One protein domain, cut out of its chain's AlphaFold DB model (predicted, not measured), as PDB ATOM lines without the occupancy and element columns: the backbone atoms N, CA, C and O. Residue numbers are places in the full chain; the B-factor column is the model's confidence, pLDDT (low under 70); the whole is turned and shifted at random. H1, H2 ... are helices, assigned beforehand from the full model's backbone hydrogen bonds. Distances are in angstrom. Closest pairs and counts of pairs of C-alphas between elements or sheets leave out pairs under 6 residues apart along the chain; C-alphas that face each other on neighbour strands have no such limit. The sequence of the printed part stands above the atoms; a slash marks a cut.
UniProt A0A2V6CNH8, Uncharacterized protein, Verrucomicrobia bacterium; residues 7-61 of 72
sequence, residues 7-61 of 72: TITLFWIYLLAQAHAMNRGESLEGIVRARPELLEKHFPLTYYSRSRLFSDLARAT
ATOM      1  N   THR A   7      13.358 -52.298 -26.869       98.19
ATOM      2  CA  THR A   7      14.455 -51.556 -26.233       98.19
ATOM      3  C   THR A   7      14.136 -50.070 -26.093       98.19
ATOM      4  O   THR A   7      14.429 -49.485 -25.055       98.19
ATOM      5  N   ILE A   8      13.494 -49.437 -27.082       97.50
ATOM      6  CA  ILE A   8      13.122 -48.015 -26.959       97.50
ATOM      7  C   ILE A   8      12.059 -47.817 -25.871       97.50
ATOM      8  O   ILE A   8      12.142 -46.858 -25.107       97.50
ATOM      9  N   THR A   9      11.082 -48.721 -25.778       97.25
ATOM     10  CA  THR A   9      10.039 -48.663 -24.741       97.25
ATOM     11  C   THR A   9      10.652 -48.775 -23.347       97.25
ATOM     12  O   THR A   9      10.448 -47.901 -22.501       97.25
ATOM     13  N   LEU A  10      11.458 -49.814 -23.121       97.44
ATOM     14  CA  LEU A  10      12.097 -50.058 -21.832       97.44
ATOM     15  C   LEU A  10      13.117 -48.976 -21.469       97.44
ATOM     16  O   LEU A  10      13.201 -48.605 -20.303       97.44
ATOM     17  N   PHE A  11      13.832 -48.407 -22.446       97.12
ATOM     18  CA  PHE A  11      14.763 -47.301 -22.216       97.12
ATOM     19  C   PHE A  11      14.076 -46.142 -21.484       97.12
ATOM     20  O   PHE A  11      14.577 -45.680 -20.458       97.12
ATOM     21  N   TRP A  12      12.906 -45.710 -21.963       95.38
ATOM     22  CA  TRP A  12      12.162 -44.622 -21.330       95.38
ATOM     23  C   TRP A  12      11.600 -45.012 -19.964       95.38
ATOM     24  O   TRP A  12      11.638 -44.196 -19.044       95.38
ATOM     25  N   ILE A  13      11.138 -46.256 -19.799       94.62
ATOM     26  CA  ILE A  13      10.661 -46.765 -18.505       94.62
ATOM     27  C   ILE A  13      11.785 -46.732 -17.463       94.62
ATOM     28  O   ILE A  13      11.591 -46.175 -16.382       94.62
ATOM     29  N   TYR A  14      12.966 -47.267 -17.784       94.06
ATOM     30  CA  TYR A  14      14.114 -47.271 -16.873       94.06
ATOM     31  C   TYR A  14      14.553 -45.860 -16.497       94.06
ATOM     32  O   TYR A  14      14.804 -45.577 -15.324       94.06
ATOM     33  N   LEU A  15      14.621 -44.973 -17.486       92.69
ATOM     34  CA  LEU A  15      15.067 -43.605 -17.289       92.69
ATOM     35  C   LEU A  15      14.095 -42.819 -16.398       92.69
ATOM     36  O   LEU A  15      14.507 -42.198 -15.422       92.69
ATOM     37  N   LEU A  16      12.792 -42.896 -16.671       89.38
ATOM     38  CA  LEU A  16      11.783 -42.212 -15.861       89.38
ATOM     39  C   LEU A  16      11.672 -42.806 -14.452       89.38
ATOM     40  O   LEU A  16      11.514 -42.052 -13.493       89.38
ATOM     41  N   ALA A  17      11.817 -44.126 -14.297       90.00
ATOM     42  CA  ALA A  17      11.834 -44.771 -12.986       90.00
ATOM     43  C   ALA A  17      13.016 -44.294 -12.125       90.00
ATOM     44  O   ALA A  17      12.831 -43.967 -10.952       90.00
ATOM     45  N   GLN A  18      14.215 -44.194 -12.708       90.44
ATOM     46  CA  GLN A  18      15.389 -43.635 -12.031       90.44
ATOM     47  C   GLN A  18      15.185 -42.153 -11.675       90.44
ATOM     48  O   GLN A  18      15.413 -41.764 -10.529       90.44
ATOM     49  N   ALA A  19      14.689 -41.337 -12.611       88.62
ATOM     50  CA  ALA A  19      14.433 -39.918 -12.363       88.62
ATOM     51  C   ALA A  19      13.410 -39.701 -11.237       88.62
ATOM     52  O   ALA A  19      13.619 -38.852 -10.367       88.62
ATOM     53  N   HIS A  20      12.339 -40.496 -11.215       86.50
ATOM     54  CA  HIS A  20      11.331 -40.467 -10.160       86.50
ATOM     55  C   HIS A  20      11.900 -40.909  -8.802       86.50
ATOM     56  O   HIS A  20      11.618 -40.291  -7.777       86.50
ATOM     57  N   ALA A  21      12.745 -41.945  -8.783       89.12
ATOM     58  CA  ALA A  21      13.383 -42.418  -7.558       89.12
ATOM     59  C   ALA A  21      14.345 -41.381  -6.948       89.12
ATOM     60  O   ALA A  21      14.404 -41.268  -5.723       89.12
ATOM     61  N   MET A  22      15.068 -40.623  -7.782       87.44
ATOM     62  CA  MET A  22      15.980 -39.556  -7.347       87.44
ATOM     63  C   MET A  22      15.248 -38.286  -6.893       87.44
ATOM     64  O   MET A  22      15.734 -37.588  -6.008       87.44
ATOM     65  N   ASN A  23      14.074 -37.998  -7.460       85.75
ATOM     66  CA  ASN A  23      13.296 -36.786  -7.188       85.75
ATOM     67  C   ASN A  23      11.959 -37.134  -6.522       85.75
ATOM     68  O   ASN A  23      10.886 -36.807  -7.031       85.75
ATOM     69  N   ARG A  24      12.005 -37.849  -5.389       79.81
ATOM     70  CA  ARG A  24      10.781 -38.262  -4.683       79.81
ATOM     71  C   ARG A  24       9.911 -37.050  -4.349       79.81
ATOM     72  O   ARG A  24      10.352 -36.144  -3.649       79.81
ATOM     73  N   GLY A  25       8.662 -37.086  -4.807       82.50
ATOM     74  CA  GLY A  25       7.686 -36.015  -4.597       82.50
ATOM     75  C   GLY A  25       7.601 -35.004  -5.737       82.50
ATOM     76  O   GLY A  25       6.675 -34.198  -5.726       82.50
ATOM     77  N   GLU A  26       8.493 -35.065  -6.732       87.94
ATOM     78  CA  GLU A  26       8.328 -34.271  -7.946       87.94
ATOM     79  C   GLU A  26       7.355 -34.912  -8.936       87.94
ATOM     80  O   GLU A  26       7.279 -36.133  -9.113       87.94
ATOM     81  N   SER A  27       6.625 -34.030  -9.602       90.00
ATOM     82  CA  SER A  27       5.792 -34.316 -10.760       90.00
ATOM     83  C   SER A  27       6.642 -34.736 -11.963       90.00
ATOM     84  O   SER A  27       7.809 -34.353 -12.099       90.00
ATOM     85  N   LEU A  28       6.044 -35.485 -12.891       85.19
ATOM     86  CA  LEU A  28       6.703 -35.828 -14.152       85.19
ATOM     87  C   LEU A  28       7.054 -34.561 -14.948       85.19
ATOM     88  O   LEU A  28       8.126 -34.469 -15.542       85.19
ATOM     89  N   GLU A  29       6.183 -33.555 -14.911       90.44
ATOM     90  CA  GLU A  29       6.400 -32.252 -15.528       90.44
ATOM     91  C   GLU A  29       7.595 -31.515 -14.912       90.44
ATOM     92  O   GLU A  29       8.326 -30.834 -15.630       90.44
ATOM     93  N   GLY A  30       7.802 -31.634 -13.597       92.00
ATOM     94  CA  GLY A  30       8.973 -31.101 -12.899       92.00
ATOM     95  C   GLY A  30      10.263 -31.778 -13.359       92.00
ATOM     96  O   GLY A  30      11.217 -31.096 -13.735       92.00
ATOM     97  N   ILE A  31      10.255 -33.111 -13.455       89.25
ATOM     98  CA  ILE A  31      11.386 -33.900 -13.972       89.25
ATOM     99  C   ILE A  31      11.745 -33.477 -15.403       89.25
ATOM    100  O   ILE A  31      12.910 -33.215 -15.695       89.25
ATOM    101  N   VAL A  32      10.752 -33.371 -16.290       90.88
ATOM    102  CA  VAL A  32      10.964 -32.968 -17.690       90.88
ATOM    103  C   VAL A  32      11.457 -31.523 -17.793       90.88
ATOM    104  O   VAL A  32      12.333 -31.236 -18.605       90.88
ATOM    105  N   ARG A  33      10.951 -30.606 -16.958       91.75
ATOM    106  CA  ARG A  33      11.455 -29.223 -16.900       91.75
ATOM    107  C   ARG A  33      12.915 -29.149 -16.457       91.75
ATOM    108  O   ARG A  33      13.654 -28.325 -16.986       91.75
ATOM    109  N   ALA A  34      13.322 -29.988 -15.504       90.00
ATOM    110  CA  ALA A  34      14.700 -30.051 -15.022       90.00
ATOM    111  C   ALA A  34      15.655 -30.740 -16.012       90.00
ATOM    112  O   ALA A  34      16.855 -30.468 -15.986       90.00
ATOM    113  N   ARG A  35      15.132 -31.624 -16.872       89.50
ATOM    114  CA  ARG A  35      15.888 -32.405 -17.862       89.50
ATOM    115  C   ARG A  35      15.221 -32.343 -19.246       89.50
ATOM    116  O   ARG A  35      14.616 -33.327 -19.684       89.50
ATOM    117  N   PRO A  36      15.293 -31.195 -19.949       92.25
ATOM    118  CA  PRO A  36      14.639 -31.018 -21.246       92.25
ATOM    119  C   PRO A  36      15.164 -31.979 -22.324       92.25
ATOM    120  O   PRO A  36      14.444 -32.274 -23.276       92.25
ATOM    121  N   GLU A  37      16.370 -32.532 -22.162       91.81
ATOM    122  CA  GLU A  37      16.933 -33.555 -23.047       91.81
ATOM    123  C   GLU A  37      16.068 -34.823 -23.147       91.81
ATOM    124  O   GLU A  37      16.138 -35.534 -24.149       91.81
ATOM    125  N   LEU A  38      15.198 -35.083 -22.162       90.06
ATOM    126  CA  LEU A  38      14.229 -36.184 -22.192       90.06
ATOM    127  C   LEU A  38      13.178 -36.031 -23.303       90.06
ATOM    128  O   LEU A  38      12.528 -37.007 -23.668       90.06
ATOM    129  N   LEU A  39      12.999 -34.824 -23.848       92.38
ATOM    130  CA  LEU A  39      12.078 -34.555 -24.957       92.38
ATOM    131  C   LEU A  39      12.721 -34.775 -26.330       92.38
ATOM    132  O   LEU A  39      12.031 -34.774 -27.353       92.38
ATOM    133  N   GLU A  40      14.034 -34.996 -26.379       94.69
ATOM    134  CA  GLU A  40      14.744 -35.198 -27.632       94.69
ATOM    135  C   GLU A  40      14.494 -36.607 -28.174       94.69
ATOM    136  O   GLU A  40      14.918 -37.614 -27.608       94.69
ATOM    137  N   LYS A  41      13.874 -36.701 -29.357       91.62
ATOM    138  CA  LYS A  41      13.559 -37.994 -30.003       91.62
ATOM    139  C   LYS A  41      14.771 -38.912 -30.196       91.62
ATOM    140  O   LYS A  41      14.625 -40.126 -30.301       91.62
ATOM    141  N   HIS A  42      15.965 -38.329 -30.305       95.50
ATOM    142  CA  HIS A  42      17.216 -39.052 -30.508       95.50
ATOM    143  C   HIS A  42      18.008 -39.244 -29.213       95.50
ATOM    144  O   HIS A  42      19.124 -39.750 -29.272       95.50
ATOM    145  N   PHE A  43      17.453 -38.892 -28.051       96.25
ATOM    146  CA  PHE A  43      18.112 -39.070 -26.760       96.25
ATOM    147  C   PHE A  43      18.629 -40.502 -26.506       96.25
ATOM    148  O   PHE A  43      19.770 -40.629 -26.045       96.25
ATOM    149  N   PRO A  44      17.915 -41.585 -26.899       97.19
ATOM    150  CA  PRO A  44      18.459 -42.941 -26.800       97.19
ATOM    151  C   PRO A  44      19.792 -43.129 -27.543       97.19
ATOM    152  O   PRO A  44      20.647 -43.882 -27.088       97.19
ATOM    153  N   LEU A  45      20.037 -42.404 -28.641       97.62
ATOM    154  CA  LEU A  45      21.296 -42.485 -29.398       97.62
ATOM    155  C   LEU A  45      22.497 -41.870 -28.667       97.62
ATOM    156  O   LEU A  45      23.619 -41.965 -29.151       97.62
ATOM    157  N   THR A  46      22.289 -41.258 -27.499       96.75
ATOM    158  CA  THR A  46      23.396 -40.890 -26.605       96.75
ATOM    159  C   THR A  46      23.899 -42.081 -25.783       96.75
ATOM    160  O   THR A  46      25.007 -42.017 -25.257       96.75
ATOM    161  N   TYR A  47      23.103 -43.152 -25.674       97.81
ATOM    162  CA  TYR A  47      23.415 -44.394 -24.954       97.81
ATOM    163  C   TYR A  47      23.693 -45.562 -25.904       97.81
ATOM    164  O   TYR A  47      24.514 -46.423 -25.596       97.81
ATOM    165  N   TYR A  48      23.045 -45.567 -27.070       98.44
ATOM    166  CA  TYR A  48      23.147 -46.636 -28.053       98.44
ATOM    167  C   TYR A  48      23.777 -46.173 -29.363       98.44
ATOM    168  O   TYR A  48      23.409 -45.133 -29.915       98.44
ATOM    169  N   SER A  49      24.632 -47.011 -29.943       98.50
ATOM    170  CA  SER A  49      24.995 -46.895 -31.348       98.50
ATOM    171  C   SER A  49      23.768 -47.148 -32.231       98.50
ATOM    172  O   SER A  49      22.855 -47.905 -31.884       98.50
ATOM    173  N   ARG A  50      23.750 -46.543 -33.427       98.25
ATOM    174  CA  ARG A  50      22.665 -46.770 -34.400       98.25
ATOM    175  C   ARG A  50      22.550 -48.244 -34.788       98.25
ATOM    176  O   ARG A  50      21.439 -48.756 -34.867       98.25
ATOM    177  N   SER A  51      23.683 -48.912 -35.010       98.44
ATOM    178  CA  SER A  51      23.734 -50.333 -35.367       98.44
ATOM    179  C   SER A  51      23.114 -51.219 -34.293       98.44
ATOM    180  O   SER A  51      22.458 -52.202 -34.622       98.44
ATOM    181  N   ARG A  52      23.281 -50.862 -33.017       98.44
ATOM    182  CA  ARG A  52      22.704 -51.620 -31.913       98.44
ATOM    183  C   ARG A  52      21.218 -51.332 -31.734       98.44
ATOM    184  O   ARG A  52      20.425 -52.270 -31.765       98.44
ATOM    185  N   LEU A  53      20.837 -50.056 -31.607       98.31
ATOM    186  CA  LEU A  53      19.455 -49.655 -31.301       98.31
ATOM    187  C   LEU A  53      18.461 -50.060 -32.392       98.31
ATOM    188  O   LEU A  53      17.308 -50.365 -32.099       98.31
ATOM    189  N   PHE A  54      18.893 -50.051 -33.652       97.19
ATOM    190  CA  PHE A  54      18.038 -50.375 -34.794       97.19
ATOM    191  C   PHE A  54      18.224 -51.809 -35.308       97.19
ATOM    192  O   PHE A  54      17.783 -52.109 -36.413       97.19
ATOM    193  N   SER A  55      18.849 -52.692 -34.523       97.88
ATOM    194  CA  SER A  55      18.886 -54.126 -34.825       97.88
ATOM    195  C   SER A  55      17.531 -54.800 -34.576       97.88
ATOM    196  O   SER A  55      16.757 -54.362 -33.719       97.88
ATOM    197  N   ASP A  56      17.270 -55.908 -35.273       97.44
ATOM    198  CA  ASP A  56      16.074 -56.733 -35.040       97.44
ATOM    199  C   ASP A  56      16.028 -57.265 -33.601       97.44
ATOM    200  O   ASP A  56      14.965 -57.310 -32.983       97.44
ATOM    201  N   LEU A  57      17.197 -57.584 -33.029       98.06
ATOM    202  CA  LEU A  57      17.315 -58.012 -31.637       98.06
ATOM    203  C   LEU A  57      16.837 -56.915 -30.680       98.06
ATOM    204  O   LEU A  57      15.958 -57.173 -29.870       98.06
ATOM    205  N   ALA A  58      17.342 -55.683 -30.809       98.19
ATOM    206  CA  ALA A  58      16.916 -54.570 -29.955       98.19
ATOM    207  C   ALA A  58      15.421 -54.249 -30.105       98.19
ATOM    208  O   ALA A  58      14.782 -53.762 -29.169       98.19
ATOM    209  N   ARG A  59      14.849 -54.505 -31.286       97.31
ATOM    210  CA  ARG A  59      13.414 -54.333 -31.521       97.31
ATOM    211  C   ARG A  59      12.577 -55.368 -30.772       97.31
ATOM    212  O   ARG A  59      11.519 -55.002 -30.265       97.31
ATOM    213  N   ALA A  60      13.033 -56.618 -30.727       97.81
ATOM    214  CA  ALA A  60      12.292 -57.748 -30.172       97.81
ATOM    215  C   ALA A  60      12.597 -58.038 -28.691       97.81
ATOM    216  O   ALA A  60      11.801 -58.690 -28.021       97.81
ATOM    217  N   THR A  61      13.744 -57.595 -28.178       97.81
ATOM    218  CA  THR A  61      14.165 -57.822 -26.792       97.81
ATOM    219  C   THR A  61      14.993 -56.655 -26.260       97.81
ATOM    220  O   THR A  61      15.537 -55.863 -27.034       97.81
TER     221      THR A  61
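This is residues 7 to 61 of the 72 residues of an uncharacterized protein of Verrucomicrobia bacterium (UniProt A0A2V6CNH8). One straight helix, H1, makes one side of a loose, elongated loop, and the chain then turns and comes back along it as a string of short helices, H2 to H6. H2 lies near the last turns of H1, H3 and H4 follow on the way back, and H5 and H6 bring the chain round to the first residues of H1, where residues 7 and 61 come near each other. The contacts across the loop are few. The printed part has 55 residues with six named helices, in the order H1, H2, H3, H4, H5, H6, and no named strand; its class is all helix. It is loose, with a radius of gyration of the C-alphas of 12.7 A, and spans 38 by 19 by 13 A.

H1 is residues 7 to 22, 22.4 A from first to last C-alpha, beginning at C-alpha 7 at (14.455, -51.556, -26.233) and ending at C-alpha 22 at (15.980, -39.556, -7.347). H2 is residues 28 to 34, 9.9 A long. H3 is residues 36 to 39, 5.7 A, H4 is residues 43 to 46, 5.6 A, and H5 is residues 50 to 53, 5.3 A. H6 is residues 56 to 60, 6.2 A, and ends at C-alpha 60 at (12.292, -57.748, -30.172).

H1 and H2 only just touch, with 3 pairs of C-alphas within 8 A, through residues 19 to 20 of H1 alone; the closest C-alphas are those of Ala 19 and Ile 31, 6.9 A apart. Their lines are about perpendicular, at 82 degrees. H2 and H3 are close but not clearly touching, with the C-alphas of Val 32 and Leu 38 the closest at 6.4 A. H3 is apart from H1. H4 is close to H1 but not clearly touching it, the closest C-alphas being those of Phe 11 and Pro 44 at 7.3 A. H5 and H6 are close but not clearly touching, with the C-alphas of Arg 52 and Ala 58 the closest at 6.8 A. H6 touches H1 through residues 7 to 8 of H1 alone, with the C-alphas of Thr 7 and Ala 58 the closest at 5.4 A. H2 and H6 are apart. In H1, H2 and H6 every O i to N i+4 pair is within hydrogen-bond range; H3, H4 and H5 are too short for such a pair, and their one O i to N i+3 pair is within range in H3 and H4 but not in H5.

The two C-alphas farthest apart are those of Gly 25 and Asp 56, at 37.8 A, while those of Thr 7 and Thr 61 are 6.3 A apart. The outline is only just a rod. The printed part has no cut, and the five links between the helices are tight. The mean pLDDT of the printed part is 93.4, and no printed residue is under 70.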